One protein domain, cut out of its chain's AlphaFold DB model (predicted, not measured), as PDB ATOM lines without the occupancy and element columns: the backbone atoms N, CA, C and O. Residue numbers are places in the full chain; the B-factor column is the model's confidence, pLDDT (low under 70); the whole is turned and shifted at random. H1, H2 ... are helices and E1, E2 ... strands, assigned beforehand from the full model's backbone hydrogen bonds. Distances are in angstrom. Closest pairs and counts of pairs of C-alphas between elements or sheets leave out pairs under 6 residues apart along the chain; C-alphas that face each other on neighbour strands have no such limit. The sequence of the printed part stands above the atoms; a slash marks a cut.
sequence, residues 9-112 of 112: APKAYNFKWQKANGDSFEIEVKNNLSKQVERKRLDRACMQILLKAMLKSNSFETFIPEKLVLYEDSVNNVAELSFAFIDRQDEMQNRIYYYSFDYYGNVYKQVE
ATOM      1  N   ALA A   9     -24.359  54.394  20.877       92.50
ATOM      2  CA  ALA A   9     -24.847  53.037  20.727       92.50
ATOM      3  C   ALA A   9     -24.255  52.132  21.820       92.50
ATOM      4  O   ALA A   9     -23.028  52.072  21.962       92.50
ATOM      5  N   PRO A  10     -25.085  51.409  22.589       94.62
ATOM      6  CA  PRO A  10     -24.590  50.397  23.514       94.62
ATOM      7  C   PRO A  10     -24.022  49.192  22.744       94.62
ATOM      8  O   PRO A  10     -24.170  49.082  21.526       94.62
ATOM      9  N   LYS A  11     -23.383  48.266  23.469       95.31
ATOM     10  CA  LYS A  11     -22.849  47.014  22.901       95.31
ATOM     11  C   LYS A  11     -23.937  46.053  22.417       95.31
ATOM     12  O   LYS A  11     -23.690  45.280  21.500       95.31
ATOM     13  N   ALA A  12     -25.127  46.117  23.000       96.44
ATOM     14  CA  ALA A  12     -26.297  45.395  22.529       96.44
ATOM     15  C   ALA A  12     -27.544  46.253  22.737       96.44
ATOM     16  O   ALA A  12     -27.657  46.939  23.758       96.44
ATOM     17  N   TYR A  13     -28.454  46.244  21.770       96.94
ATOM     18  CA  TYR A  13     -29.755  46.896  21.880       96.94
ATOM     19  C   TYR A  13     -30.747  46.333  20.874       96.94
ATOM     20  O   TYR A  13     -30.363  45.721  19.884       96.94
ATOM     21  N   ASN A  14     -32.023  46.621  21.107       96.62
ATOM     22  CA  ASN A  14     -33.073  46.318  20.155       96.62
ATOM     23  C   ASN A  14     -33.334  47.515  19.239       96.62
ATOM     24  O   ASN A  14     -33.569  48.643  19.700       96.62
ATOM     25  N   PHE A  15     -33.294  47.262  17.936       96.81
ATOM     26  CA  PHE A  15     -33.656  48.212  16.898       96.81
ATOM     27  C   PHE A  15     -35.073  47.912  16.406       96.81
ATOM     28  O   PHE A  15     -35.370  46.796  15.992       96.81
ATOM     29  N   LYS A  16     -35.953  48.913  16.463       96.50
ATOM     30  CA  LYS A  16     -37.327  48.783  15.972       96.50
ATOM     31  C   LYS A  16     -37.390  49.211  14.519       96.50
ATOM     32  O   LYS A  16     -36.956  50.312  14.182       96.50
ATOM     33  N   TRP A  17     -37.970  48.363  13.686       95.94
ATOM     34  CA  TRP A  17     -38.159  48.629  12.269       95.94
ATOM     35  C   TRP A  17     -39.577  48.268  11.852       95.94
ATOM     36  O   TRP A  17     -40.125  47.273  12.313       95.94
ATOM     37  N   GLN A  18     -40.163  49.080  10.977       94.25
ATOM     38  CA  GLN A  18     -41.492  48.847  10.434       94.25
ATOM     39  C   GLN A  18     -41.409  48.821   8.908       94.25
ATOM     40  O   GLN A  18     -40.858  49.741   8.294       94.25
ATOM     41  N   LYS A  19     -41.941  47.760   8.298       90.44
ATOM     42  CA  LYS A  19     -42.125  47.665   6.848       90.44
ATOM     43  C   LYS A  19     -43.242  48.613   6.407       90.44
ATOM     44  O   LYS A  19     -44.141  48.954   7.172       90.44
ATOM     45  N   ALA A  20     -43.225  48.998   5.133       86.62
ATOM     46  CA  ALA A  20     -44.259  49.865   4.562       86.62
ATOM     47  C   ALA A  20     -45.668  49.238   4.592       86.62
ATOM     48  O   ALA A  20     -46.653  49.969   4.609       86.62
ATOM     49  N   ASN A  21     -45.762  47.903   4.632       87.06
ATOM     50  CA  ASN A  21     -47.023  47.163   4.748       87.06
ATOM     51  C   ASN A  21     -47.604  47.154   6.183       87.06
ATOM     52  O   ASN A  21     -48.698  46.640   6.388       87.06
ATOM     53  N   GLY A  22     -46.901  47.733   7.164       90.19
ATOM     54  CA  GLY A  22     -47.340  47.836   8.556       90.19
ATOM     55  C   GLY A  22     -46.663  46.857   9.518       90.19
ATOM     56  O   GLY A  22     -46.657  47.133  10.721       90.19
ATOM     57  N   ASP A  23     -46.033  45.788   9.018       92.81
ATOM     58  CA  ASP A  23     -45.349  44.795   9.854       92.81
ATOM     59  C   ASP A  23     -44.225  45.446  10.660       92.81
ATOM     60  O   ASP A  23     -43.400  46.188  10.121       92.81
ATOM     61  N   SER A  24     -44.173  45.150  11.956       95.62
ATOM     62  CA  SER A  24     -43.199  45.726  12.881       95.62
ATOM     63  C   SER A  24     -42.320  44.645  13.489       95.62
ATOM     64  O   SER A  24     -42.813  43.616  13.943       95.62
ATOM     65  N   PHE A  25     -41.020  44.915  13.543       96.56
ATOM     66  CA  PHE A  25     -40.004  44.009  14.057       96.56
ATOM     67  C   PHE A  25     -39.164  44.694  15.125       96.56
ATOM     68  O   PHE A  25     -38.856  45.888  15.043       96.56
ATOM     69  N   GLU A  26     -38.758  43.906  16.111       97.12
ATOM     70  CA  GLU A  26     -37.743  44.273  17.085       97.12
ATOM     71  C   GLU A  26     -36.526  43.375  16.857       97.12
ATOM     72  O   GLU A  26     -36.597  42.163  17.027       97.12
ATOM     73  N   ILE A  27     -35.432  43.978  16.397       97.50
ATOM     74  CA  ILE A  27     -34.267  43.276  15.854       97.50
ATOM     75  C   ILE A  27     -33.118  43.418  16.846       97.50
ATOM     76  O   ILE A  27     -32.766  44.539  17.230       97.50
ATOM     77  N   GLU A  28     -32.510  42.302  17.249       97.75
ATOM     78  CA  GLU A  28     -31.336  42.329  18.124       97.75
ATOM     79  C   GLU A  28     -30.134  42.894  17.352       97.75
ATOM     80  O   GLU A  28     -29.733  42.349  16.324       97.75
ATOM     81  N   VAL A  29     -29.522  43.963  17.863       98.00
ATOM     82  CA  VAL A  29     -28.276  44.527  17.334       98.00
ATOM     83  C   VAL A  29     -27.141  44.264  18.314       98.00
ATOM     84  O   VAL A  29     -27.159  44.760  19.442       98.00
ATOM     85  N   LYS A  30     -26.114  43.536  17.866       98.12
ATOM     86  CA  LYS A  30     -24.839  43.362  18.573       98.12
ATOM     87  C   LYS A  30     -23.778  44.266  17.961       98.12
ATOM     88  O   LYS A  30     -23.359  44.076  16.825       98.12
ATOM     89  N   ASN A  31     -23.335  45.252  18.728       96.44
ATOM     90  CA  ASN A  31     -22.358  46.245  18.314       96.44
ATOM     91  C   ASN A  31     -20.956  45.869  18.823       96.44
ATOM     92  O   ASN A  31     -20.562  46.253  19.930       96.44
ATOM     93  N   ASN A  32     -20.188  45.146  18.004       96.31
ATOM     94  CA  ASN A  32     -18.809  44.770  18.327       96.31
ATOM     95  C   ASN A  32     -17.777  45.807  17.856       96.31
ATOM     96  O   ASN A  32     -16.581  45.547  17.952       96.31
ATOM     97  N   LEU A  33     -18.210  46.992  17.411       93.62
ATOM     98  CA  LEU A  33     -17.300  48.072  17.033       93.62
ATOM     99  C   LEU A  33     -16.467  48.521  18.242       93.62
ATOM    100  O   LEU A  33     -16.959  48.612  19.378       93.62
ATOM    101  N   SER A  34     -15.189  48.783  17.992       89.44
ATOM    102  CA  SER A  34     -14.227  49.275  18.975       89.44
ATOM    103  C   SER A  34     -14.493  50.748  19.296       89.44
ATOM    104  O   SER A  34     -14.440  51.163  20.458       89.44
ATOM    105  N   LYS A  35     -14.861  51.529  18.274       87.00
ATOM    106  CA  LYS A  35     -15.160  52.957  18.396       87.00
ATOM    107  C   LYS A  35     -16.583  53.191  18.888       87.00
ATOM    108  O   LYS A  35     -17.528  52.514  18.490       87.00
ATOM    109  N   GLN A  36     -16.744  54.210  19.729       87.25
ATOM    110  CA  GLN A  36     -18.067  54.685  20.120       87.25
ATOM    111  C   GLN A  36     -18.723  55.404  18.939       87.25
ATOM    112  O   GLN A  36     -18.159  56.342  18.379       87.25
ATOM    113  N   VAL A  37     -19.925  54.961  18.577       90.00
ATOM    114  CA  VAL A  37     -20.711  55.518  17.471       90.00
ATOM    115  C   VAL A  37     -22.022  56.056  18.020       90.00
ATOM    116  O   VAL A  37     -22.613  55.476  18.933       90.00
ATOM    117  N   GLU A  38     -22.500  57.165  17.468       93.06
ATOM    118  CA  GLU A  38     -23.844  57.660  17.756       93.06
ATOM    119  C   GLU A  38     -24.895  56.617  17.351       93.06
ATOM    120  O   GLU A  38     -24.909  56.137  16.214       93.06
ATOM    121  N   ARG A  39     -25.839  56.323  18.251       93.31
ATOM    122  CA  ARG A  39     -26.920  55.358  18.015       93.31
ATOM    123  C   ARG A  39     -27.705  55.676  16.747       93.31
ATOM    124  O   ARG A  39     -27.940  54.789  15.943       93.31
ATOM    125  N   LYS A  40     -28.019  56.953  16.512       92.62
ATOM    126  CA  LYS A  40     -28.754  57.392  15.315       92.62
ATOM    127  C   LYS A  40     -28.048  57.031  14.001       92.62
ATOM    128  O   LYS A  40     -28.721  56.765  13.009       92.62
ATOM    129  N   ARG A  41     -26.710  57.018  13.976       93.50
ATOM    130  CA  ARG A  41     -25.934  56.643  12.781       93.50
ATOM    131  C   ARG A  41     -25.982  55.138  12.542       93.50
ATOM    132  O   ARG A  41     -26.183  54.721  11.405       93.50
ATOM    133  N   LEU A  42     -25.873  54.337  13.605       94.50
ATOM    134  CA  LEU A  42     -26.045  52.886  13.498       94.50
ATOM    135  C   LEU A  42     -27.480  52.510  13.128       94.50
ATOM    136  O   LEU A  42     -27.669  51.685  12.244       94.50
ATOM    137  N   ASP A  43     -28.484  53.162  13.709       95.25
ATOM    138  CA  ASP A  43     -29.897  52.958  13.366       95.25
ATOM    139  C   ASP A  43     -30.155  53.271  11.879       95.25
ATOM    140  O   ASP A  43     -30.833  52.517  11.178       95.25
ATOM    141  N   ARG A  44     -29.538  54.340  11.355       94.56
ATOM    142  CA  ARG A  44     -29.562  54.667   9.922       94.56
ATOM    143  C   ARG A  44     -28.900  53.584   9.060       94.56
ATOM    144  O   ARG A  44     -29.411  53.299   7.974       94.56
ATOM    145  N   ALA A  45     -27.784  53.005   9.504       95.38
ATOM    146  CA  ALA A  45     -27.138  51.899   8.800       95.38
ATOM    147  C   ALA A  45     -28.025  50.644   8.813       95.38
ATOM    148  O   ALA A  45     -28.283  50.074   7.755       95.38
ATOM    149  N   CYS A  46     -28.571  50.273   9.976       96.75
ATOM    150  CA  CYS A  46     -29.474  49.131  10.144       96.75
ATOM    151  C   CYS A  46     -30.681  49.241   9.204       96.75
ATOM    152  O   CYS A  46     -30.965  48.315   8.451       96.75
ATOM    153  N   MET A  47     -31.340  50.402   9.167       95.81
ATOM    154  CA  MET A  47     -32.462  50.654   8.258       95.81
ATOM    155  C   MET A  47     -32.073  50.481   6.781       95.81
ATOM    156  O   MET A  47     -32.792  49.828   6.029       95.81
ATOM    157  N   GLN A  48     -30.934  51.033   6.350       95.50
ATOM    158  CA  GLN A  48     -30.467  50.875   4.967       95.50
ATOM    159  C   GLN A  48     -30.124  49.420   4.623       95.50
ATOM    160  O   GLN A  48     -30.420  48.977   3.513       95.50
ATOM    161  N   ILE A  49     -29.520  48.681   5.556       96.25
ATOM    162  CA  ILE A  49     -29.207  47.255   5.402       96.25
ATOM    163  C   ILE A  49     -30.490  46.445   5.213       96.25
ATOM    164  O   ILE A  49     -30.591  45.699   4.243       96.25
ATOM    165  N   LEU A  50     -31.488  46.640   6.078       95.81
ATOM    166  CA  LEU A  50     -32.770  45.932   6.006       95.81
ATOM    167  C   LEU A  50     -33.483  46.187   4.675       95.81
ATOM    168  O   LEU A  50     -33.921  45.245   4.018       95.81
ATOM    169  N   LEU A  51     -33.524  47.446   4.223       93.31
ATOM    170  CA  LEU A  51     -34.103  47.802   2.926       93.31
ATOM    171  C   LEU A  51     -33.369  47.118   1.764       93.31
ATOM    172  O   LEU A  51     -34.006  46.534   0.888       93.31
ATOM    173  N   LYS A  52     -32.030  47.147   1.759       93.81
ATOM    174  CA  LYS A  52     -31.214  46.490   0.723       93.81
ATOM    175  C   LYS A  52     -31.389  44.968   0.733       93.81
ATOM    176  O   LYS A  52     -31.472  44.374  -0.339       93.81
ATOM    177  N   ALA A  53     -31.460  44.342   1.906       94.38
ATOM    178  CA  ALA A  53     -31.626  42.897   2.053       94.38
ATOM    179  C   ALA A  53     -33.002  42.418   1.600       94.38
ATOM    180  O   ALA A  53     -33.108  41.436   0.863       94.38
ATOM    181  N   MET A  54     -34.049  43.155   1.965       92.75
ATOM    182  CA  MET A  54     -35.410  42.897   1.510       92.75
ATOM    183  C   MET A  54     -35.511  43.002  -0.022       92.75
ATOM    184  O   MET A  54     -36.007  42.083  -0.667       92.75
ATOM    185  N   LEU A  55     -34.940  44.057  -0.623       91.31
ATOM    186  CA  LEU A  55     -34.877  44.213  -2.085       91.31
ATOM    187  C   LEU A  55     -34.102  43.070  -2.762       91.31
ATOM    188  O   LEU A  55     -34.515  42.564  -3.801       91.31
ATOM    189  N   LYS A  56     -32.972  42.659  -2.179       90.94
ATOM    190  CA  LYS A  56     -32.074  41.646  -2.754       90.94
ATOM    191  C   LYS A  56     -32.614  40.222  -2.636       90.94
ATOM    192  O   LYS A  56     -32.365  39.413  -3.523       90.94
ATOM    193  N   SER A  57     -33.296  39.898  -1.538       90.25
ATOM    194  CA  SER A  57     -33.916  38.581  -1.333       90.25
ATOM    195  C   SER A  57     -35.124  38.356  -2.241       90.25
ATOM    196  O   SER A  57     -35.431  37.207  -2.538       90.25
ATOM    197  N   ASN A  58     -35.754  39.434  -2.727       89.19
ATOM    198  CA  ASN A  58     -37.014  39.393  -3.469       89.19
ATOM    199  C   ASN A  58     -38.153  38.730  -2.667       89.19
ATOM    200  O   ASN A  58     -39.076  38.157  -3.243       89.19
ATOM    201  N   SER A  59     -38.081  38.823  -1.335       88.81
ATOM    202  CA  SER A  59     -39.018  38.194  -0.400       88.81
ATOM    203  C   SER A  59     -39.815  39.238   0.388       88.81
ATOM    204  O   SER A  59     -40.046  39.063   1.572       88.81
ATOM    205  N   PHE A  60     -40.199  40.359  -0.231       88.88
ATOM    206  CA  PHE A  60     -40.745  41.549   0.450       88.88
ATOM    207  C   PHE A  60     -41.831  41.262   1.496       88.88
ATOM    208  O   PHE A  60     -41.739  41.727   2.635       88.88
ATOM    209  N   GLU A  61     -42.840  40.478   1.122       89.25
ATOM    210  CA  GLU A  61     -43.959  40.162   2.012       89.25
ATOM    211  C   GLU A  61     -43.535  39.224   3.143       89.25
ATOM    212  O   GLU A  61     -43.909  39.428   4.295       89.25
ATOM    213  N   THR A  62     -42.682  38.247   2.839       93.81
ATOM    214  CA  THR A  62     -42.314  37.166   3.759       93.81
ATOM    215  C   THR A  62     -40.999  37.415   4.498       93.81
ATOM    216  O   THR A  62     -40.586  36.580   5.292       93.81
ATOM    217  N   PHE A  63     -40.337  38.552   4.262       95.75
ATOM    218  CA  PHE A  63     -39.055  38.915   4.862       95.75
ATOM    219  C   PHE A  63     -39.209  39.198   6.359       95.75
ATOM    220  O   PHE A  63     -39.939  40.113   6.756       95.75
ATOM    221  N   ILE A  64     -38.476  38.434   7.167       96.31
ATOM    222  CA  ILE A  64     -38.484  38.475   8.629       96.31
ATOM    223  C   ILE A  64     -37.039  38.699   9.098       96.31
ATOM    224  O   ILE A  64     -36.247  37.757   9.122       96.31
ATOM    225  N   PRO A  65     -36.639  39.936   9.436       97.06
ATOM    226  CA  PRO A  65     -35.314  40.188   9.984       97.06
ATOM    227  C   PRO A  65     -35.228  39.714  11.432       97.06
ATOM    228  O   PRO A  65     -36.131  39.963  12.228       97.06
ATOM    229  N   GLU A  66     -34.107  39.096  11.789       96.75
ATOM    230  CA  GLU A  66     -33.933  38.506  13.118       96.75
ATOM    231  C   GLU A  66     -32.856  39.240  13.911       96.75
ATOM    232  O   GLU A  66     -33.054  39.614  15.070       96.75
ATOM    233  N   LYS A  67     -31.698  39.470  13.278       98.25
ATOM    234  CA  LYS A  67     -30.507  39.921  13.994       98.25
ATOM    235  C   LYS A  67     -29.507  40.646  13.117       98.25
ATOM    236  O   LYS A  67     -29.270  40.256  11.977       98.25
ATOM    237  N   LEU A  68     -28.856  41.645  13.705       98.12
ATOM    238  CA  LEU A  68     -27.708  42.343  13.142       98.12
ATOM    239  C   LEU A  68     -26.497  42.228  14.067       98.12
ATOM    240  O   LEU A  68     -26.569  42.552  15.253       98.12
ATOM    241  N   VAL A  69     -25.358  41.817  13.518       98.19
ATOM    242  CA  VAL A  69     -24.067  41.833  14.215       98.19
ATOM    243  C   VAL A  69     -23.105  42.737  13.456       98.19
ATOM    244  O   VAL A  69     -22.909  42.579  12.257       98.19
ATOM    245  N   LEU A  70     -22.531  43.715  14.151       96.88
ATOM    246  CA  LEU A  70     -21.629  44.710  13.579       96.88
ATOM    247  C   LEU A  70     -20.194  44.388  13.982       96.88
ATOM    248  O   LEU A  70     -19.894  44.339  15.176       96.88
ATOM    249  N   TYR A  71     -19.321  44.225  12.999       95.25
ATOM    250  CA  TYR A  71     -17.902  43.937  13.148       95.25
ATOM    251  C   TYR A  71     -17.060  45.095  12.625       95.25
ATOM    252  O   TYR A  71     -17.434  45.787  11.675       95.25
ATOM    253  N   GLU A  72     -15.908  45.291  13.257       92.25
ATOM    254  CA  GLU A  72     -14.903  46.234  12.782       92.25
ATOM    255  C   GLU A  72     -14.020  45.554  11.734       92.25
ATOM    256  O   GLU A  72     -13.579  44.424  11.939       92.25
ATOM    257  N   ASP A  73     -13.755  46.246  10.632       87.44
ATOM    258  CA  ASP A  73     -12.801  45.822   9.610       87.44
ATOM    259  C   ASP A  73     -11.987  47.045   9.145       87.44
ATOM    260  O   ASP A  73     -12.375  48.202   9.317       87.44
ATOM    261  N   SER A  74     -10.784  46.769   8.653       76.81
ATOM    262  CA  SER A  74      -9.693  47.696   8.356       76.81
ATOM    263  C   SER A  74     -10.040  48.796   7.350       76.81
ATOM    264  O   SER A  74      -9.454  49.878   7.416       76.81
ATOM    265  N   VAL A  75     -10.983  48.538   6.438       79.56
ATOM    266  CA  VAL A  75     -11.391  49.483   5.385       79.56
ATOM    267  C   VAL A  75     -12.788  50.037   5.651       79.56
ATOM    268  O   VAL A  75     -12.962  51.247   5.771       79.56
ATOM    269  N   ASN A  76     -13.781  49.156   5.757       86.00
ATOM    270  CA  ASN A  76     -15.159  49.481   6.112       86.00
ATOM    271  C   ASN A  76     -15.627  48.482   7.160       86.00
ATOM    272  O   ASN A  76     -15.239  47.326   7.095       86.00
ATOM    273  N   ASN A  77     -16.508  48.892   8.068       93.25
ATOM    274  CA  ASN A  77     -17.123  47.961   9.006       93.25
ATOM    275  C   ASN A  77     -18.037  46.980   8.261       93.25
ATOM    276  O   ASN A  77     -18.555  47.295   7.185       93.25
ATOM    277  N   VAL A  78     -18.290  45.820   8.861       95.12
ATOM    278  CA  VAL A  78     -19.138  44.776   8.278       95.12
ATOM    279  C   VAL A  78     -20.342  44.530   9.173       95.12
ATOM    280  O   VAL A  78     -20.211  44.363  10.379       95.12
ATOM    281  N   ALA A  79     -21.530  44.517   8.584       96.75
ATOM    282  CA  ALA A  79     -22.764  44.125   9.238       96.75
ATOM    283  C   ALA A  79     -23.215  42.768   8.700       96.75
ATOM    284  O   ALA A  79     -23.445  42.620   7.503       96.75
ATOM    285  N   GLU A  80     -23.365  41.800   9.588       97.62
ATOM    286  CA  GLU A  80     -23.980  40.505   9.327       97.62
ATOM    287  C   GLU A  80     -25.460  40.584   9.697       97.62
ATOM    288  O   GLU A  80     -25.806  40.851  10.850       97.62
ATOM    289  N   LEU A  81     -26.335  40.376   8.718       97.94
ATOM    290  CA  LEU A  81     -27.780  40.328   8.890       97.94
ATOM    291  C   LEU A  81     -28.255  38.884   8.770       97.94
ATOM    292  O   LEU A  81     -28.159  38.309   7.688       97.94
ATOM    293  N   SER A  82     -28.836  38.349   9.840       98.12
ATOM    294  CA  SER A  82     -29.627  37.114   9.804       98.12
ATOM    295  C   SER A  82     -31.101  37.446   9.572       98.12
ATOM    296  O   SER A  82     -31.650  38.351  10.216       98.12
ATOM    297  N   PHE A  83     -31.731  36.742   8.638       97.25
ATOM    298  CA  PHE A  83     -33.151  36.885   8.340       97.25
ATOM    299  C   PHE A  83     -33.748  35.570   7.840       97.25
ATOM    300  O   PHE A  83     -33.065  34.754   7.217       97.25
ATOM    301  N   ALA A  84     -35.049  35.427   8.048       97.00
ATOM    302  CA  ALA A  84     -35.855  34.356   7.498       97.00
ATOM    303  C   ALA A  84     -36.783  34.884   6.395       97.00
ATOM    304  O   ALA A  84     -37.098  36.078   6.326       97.00
ATOM    305  N   PHE A  85     -37.230  33.993   5.519       95.56
ATOM    306  CA  PHE A  85     -38.349  34.248   4.620       95.56
ATOM    307  C   PHE A  85     -39.063  32.953   4.248       95.56
ATOM    308  O   PHE A  85     -38.474  31.878   4.298       95.56
ATOM    309  N   ILE A  86     -40.330  33.068   3.859       94.00
ATOM    310  CA  ILE A  86     -41.113  31.956   3.313       94.00
ATOM    311  C   ILE A  86     -40.907  31.934   1.796       94.00
ATOM    312  O   ILE A  86     -41.060  32.975   1.144       94.00
ATOM    313  N   ASP A  87     -40.499  30.786   1.258       90.69
ATOM    314  CA  ASP A  87     -40.269  30.587  -0.174       90.69
ATOM    315  C   ASP A  87     -41.549  30.200  -0.942       90.69
ATOM    316  O   ASP A  87     -42.667  30.362  -0.460       90.69
ATOM    317  N   ARG A  88     -41.404  29.750  -2.195       89.19
ATOM    318  CA  ARG A  88     -42.546  29.407  -3.063       89.19
ATOM    319  C   ARG A  88     -43.158  28.042  -2.750       89.19
ATOM    320  O   ARG A  88     -44.197  27.720  -3.316       89.19
ATOM    321  N   GLN A  89     -42.492  27.243  -1.927       93.25
ATOM    322  CA  GLN A  89     -42.966  25.956  -1.440       93.25
ATOM    323  C   GLN A  89     -43.616  26.083  -0.052       93.25
ATOM    324  O   GLN A  89     -43.905  25.063   0.566       93.25
ATOM    325  N   ASP A  90     -43.852  27.314   0.422       91.44
ATOM    326  CA  ASP A  90     -44.311  27.627   1.779       91.44
ATOM    327  C   ASP A  90     -43.345  27.138   2.875       91.44
ATOM    328  O   ASP A  90     -43.726  26.954   4.034       91.44
ATOM    329  N   GLU A  91     -42.062  26.969   2.536       94.50
ATOM    330  CA  GLU A  91     -41.030  26.566   3.484       94.50
ATOM    331  C   GLU A  91     -40.279  27.780   4.038       94.50
ATOM    332  O   GLU A  91     -39.976  28.748   3.334       94.50
ATOM    333  N   MET A  92     -39.962  27.726   5.334       96.00
ATOM    334  CA  MET A  92     -39.162  28.752   5.995       96.00
ATOM    335  C   MET A  92     -37.681  28.550   5.679       96.00
ATOM    336  O   MET A  92     -37.090  27.525   6.015       96.00
ATOM    337  N   GLN A  93     -37.069  29.570   5.088       96.06
ATOM    338  CA  GLN A  93     -35.664  29.596   4.713       96.06
ATOM    339  C   GLN A  93     -34.918  30.636   5.542       96.06
ATOM    340  O   GLN A  93     -35.359  31.779   5.648       96.06
ATOM    341  N   ASN A  94     -33.748  30.267   6.062       96.50
ATOM    342  CA  ASN A  94     -32.856  31.174   6.785       96.50
ATOM    343  C   ASN A  94     -31.701  31.610   5.889       96.50
ATOM    344  O   ASN A  94     -31.111  30.797   5.172       96.50
ATOM    345  N   ARG A  95     -31.354  32.895   5.932       95.62
ATOM    346  CA  ARG A  95     -30.236  33.461   5.177       95.62
ATOM    347  C   ARG A  95     -29.448  34.456   6.003       95.62
ATOM    348  O   ARG A  95     -29.960  35.110   6.907       95.62
ATOM    349  N   ILE A  96     -28.186  34.588   5.615       96.75
ATOM    350  CA  ILE A  96     -27.270  35.584   6.149       96.75
ATOM    351  C   ILE A  96     -26.754  36.422   4.988       96.75
ATOM    352  O   ILE A  96     -26.270  35.869   4.001       96.75
ATOM    353  N   TYR A  97     -26.860  37.744   5.101       96.38
ATOM    354  CA  TYR A  97     -26.221  38.692   4.188       96.38
ATOM    355  C   TYR A  97     -25.212  39.560   4.935       96.38
ATOM    356  O   TYR A  97     -25.467  39.995   6.057       96.38
ATOM    357  N   TYR A  98     -24.098  39.868   4.273       95.62
ATOM    358  CA  TYR A  98     -23.052  40.742   4.792       95.62
ATOM    359  C   TYR A  98     -23.055  42.077   4.054       95.62
ATOM    360  O   TYR A  98     -23.107  42.111   2.828       95.62
ATOM    361  N   TYR A  99     -22.973  43.189   4.774       95.62
ATOM    362  CA  TYR A  99     -22.942  44.531   4.194       95.62
ATOM    363  C   TYR A  99     -21.780  45.342   4.742       95.62
ATOM    364  O   TYR A  99     -21.568  45.391   5.949       95.62
ATOM    365  N   SER A 100     -21.074  46.041   3.859       94.94
ATOM    366  CA  SER A 100     -20.058  47.011   4.268       94.94
ATOM    367  C   SER A 100     -20.693  48.365   4.611       94.94
ATOM    368  O   SER A 100     -21.628  48.809   3.935       94.94
ATOM    369  N   PHE A 101     -20.200  49.036   5.654       94.19
ATOM    370  CA  PHE A 101     -20.680  50.354   6.079       94.19
ATOM    371  C   PHE A 101     -19.598  51.198   6.773       94.19
ATOM    372  O   PHE A 101     -18.616  50.671   7.293       94.19
ATOM    373  N   ASP A 102     -19.785  52.519   6.809       91.81
ATOM    374  CA  ASP A 102     -18.890  53.456   7.505       91.81
ATOM    375  C   ASP A 102     -19.458  53.945   8.857       91.81
ATOM    376  O   ASP A 102     -20.618  53.720   9.211       91.81
ATOM    377  N   TYR A 103     -18.652  54.678   9.630       88.25
ATOM    378  CA  TYR A 103     -19.083  55.274  10.906       88.25
ATOM    379  C   TYR A 103     -20.084  56.437  10.767       88.25
ATOM    380  O   TYR A 103     -20.595  56.947  11.772       88.25
ATOM    381  N   TYR A 104     -20.367  56.881   9.542       86.88
ATOM    382  CA  TYR A 104     -21.379  57.894   9.241       86.88
ATOM    383  C   TYR A 104     -22.749  57.267   8.942       86.88
ATOM    384  O   TYR A 104     -23.745  57.984   8.837       86.88
ATOM    385  N   GLY A 105     -22.822  55.933   8.891       84.62
ATOM    386  CA  GLY A 105     -24.040  55.178   8.630       84.62
ATOM    387  C   GLY A 105     -24.354  55.027   7.141       84.62
ATOM    388  O   GLY A 105     -25.508  54.774   6.786       84.62
ATOM    389  N   ASN A 106     -23.365  55.201   6.262       89.75
ATOM    390  CA  ASN A 106     -23.498  54.904   4.841       89.75
ATOM    391  C   ASN A 106     -23.278  53.411   4.610       89.75
ATOM    392  O   ASN A 106     -22.279  52.857   5.060       89.75
ATOM    393  N   VAL A 107     -24.209  52.769   3.902       92.50
ATOM    394  CA  VAL A 107     -24.157  51.333   3.605       92.50
ATOM    395  C   VAL A 107     -23.839  51.135   2.131       92.50
ATOM    396  O   VAL A 107     -24.587  51.576   1.251       92.50
ATOM    397  N   TYR A 108     -22.743  50.437   1.862       87.31
ATOM    398  CA  TYR A 108     -22.231  50.227   0.516       87.31
ATOM    399  C   TYR A 108     -22.787  48.930  -0.086       87.31
ATOM    400  O   TYR A 108     -24.004  48.692  -0.070       87.31
ATOM    401  N   LYS A 109     -21.913  48.135  -0.709       77.06
ATOM    402  CA  LYS A 109     -22.268  46.881  -1.370       77.06
ATOM    403  C   LYS A 109     -22.360  45.745  -0.352       77.06
ATOM    404  O   LYS A 109     -21.707  45.771   0.697       77.06
ATOM    405  N   GLN A 110     -23.185  44.762  -0.702       74.38
ATOM    406  CA  GLN A 110     -23.143  43.452  -0.070       74.38
ATOM    407  C   GLN A 110     -21.741  42.870  -0.288       74.38
ATOM    408  O   GLN A 110     -21.196  42.998  -1.385       74.38
ATOM    409  N   VAL A 111     -21.161  42.309   0.763       77.88
ATOM    410  CA  VAL A 111     -19.901  41.571   0.690       77.88
ATOM    411  C   VAL A 111     -20.288  40.124   0.381       77.88
ATOM    412  O   VAL A 111     -21.150  39.576   1.074       77.88
ATOM    413  N   GLU A 112     -19.782  39.584  -0.731       58.09
ATOM    414  CA  GLU A 112     -19.990  38.179  -1.129       58.09
ATOM    415  C   GLU A 112     -19.196  37.228  -0.235       58.09
ATOM    416  O   GLU A 112     -18.037  37.571   0.099       58.09
TER     417      GLU A 112
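AT A GLANCE: This is residues 9 to 112 of the 112 residues of an uncharacterized protein of uncultured bacterium (UniProt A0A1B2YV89). One six-stranded sheet, strongly twisted and curled like part of a barrel, curls round the single long helix H1, which fills its hollow face. The barrel stays open, with the edge strands E1 and E6 apart. You have 104 printed residues, with six named strands and one named helix in the order E1 E2 H1 E3 E4 E5 E6. The sheet runs E1 E2 E3 E4 E5 E6 and is mixed, its E2 and E3 parallel and its other neighbours antiparallel; the class is mixed, helices and strands. The whole is compact, with a radius of gyration of the C-alphas of 13.4 A, and elongated, spanning 43 by 28 by 19 A.

HOW THE PARTS SIT: Start in the sheet with E3, residues 64 to 71, and E4, residues 77 to 86, an antiparallel hairpin in which N 69 and O 80 are 2.9 A apart. E4 forms the next hairpin with E5, residues 92 to 101, where N 81 and O 97 are 2.8 A apart. E5 and E6, residues 107 to 111, form another hairpin at 122 degrees between directions, with N 108 and O 100 2.9 A apart. E3 E4 E5 E6 are a meander, each strand the antiparallel neighbour of the one before. On the other side of E3 look for E2, residues 24 to 31, parallel to it at 17 degrees, with N 68 and O 28 2.9 A apart. E1, residues 12 to 18, forms a hairpin with E2, where N 15 and O 27 are 2.9 A apart. H1, residues 39 to 57, is on the sheet, giving two layers, a helix on one face of a sheet. Its closest C-alphas to E6 are those of Ala 45 and Val 107, 6.0 A apart; to E5, those of Ile 49 and Tyr 99, 6.9 A; to E1, those of Asp 43 and Phe 15, 7.0 A. E2, H1 and E3 make a strand-helix-strand unit, two parallel neighbour strands with a helix between, and its crossover is left-handed. In H1 every O i to N i+4 pair is within hydrogen-bond range.

IN THESE COORDINATES: Find C-alpha 12 at (-26.297, 45.395, 22.529), where E1 begins; it is 19.7 A long, and E2 21.5 A. H1 runs 26.5 A from C-alpha 39 at (-26.920, 55.358, 18.015). E3 measures 21.8 A, E4 29.4 A, E5 28.4 A and E6 11.0 A, ending at C-alpha 111 at (-19.901, 41.571, 0.690).

THE WHOLE: The C-alphas farthest apart are those of Gln 36 and Gln 89, 43.7 A. The printed part has no cut and no long link. Its mean pLDDT is 92.6, and residue 112, the chain's last, is the one printed residue under 70.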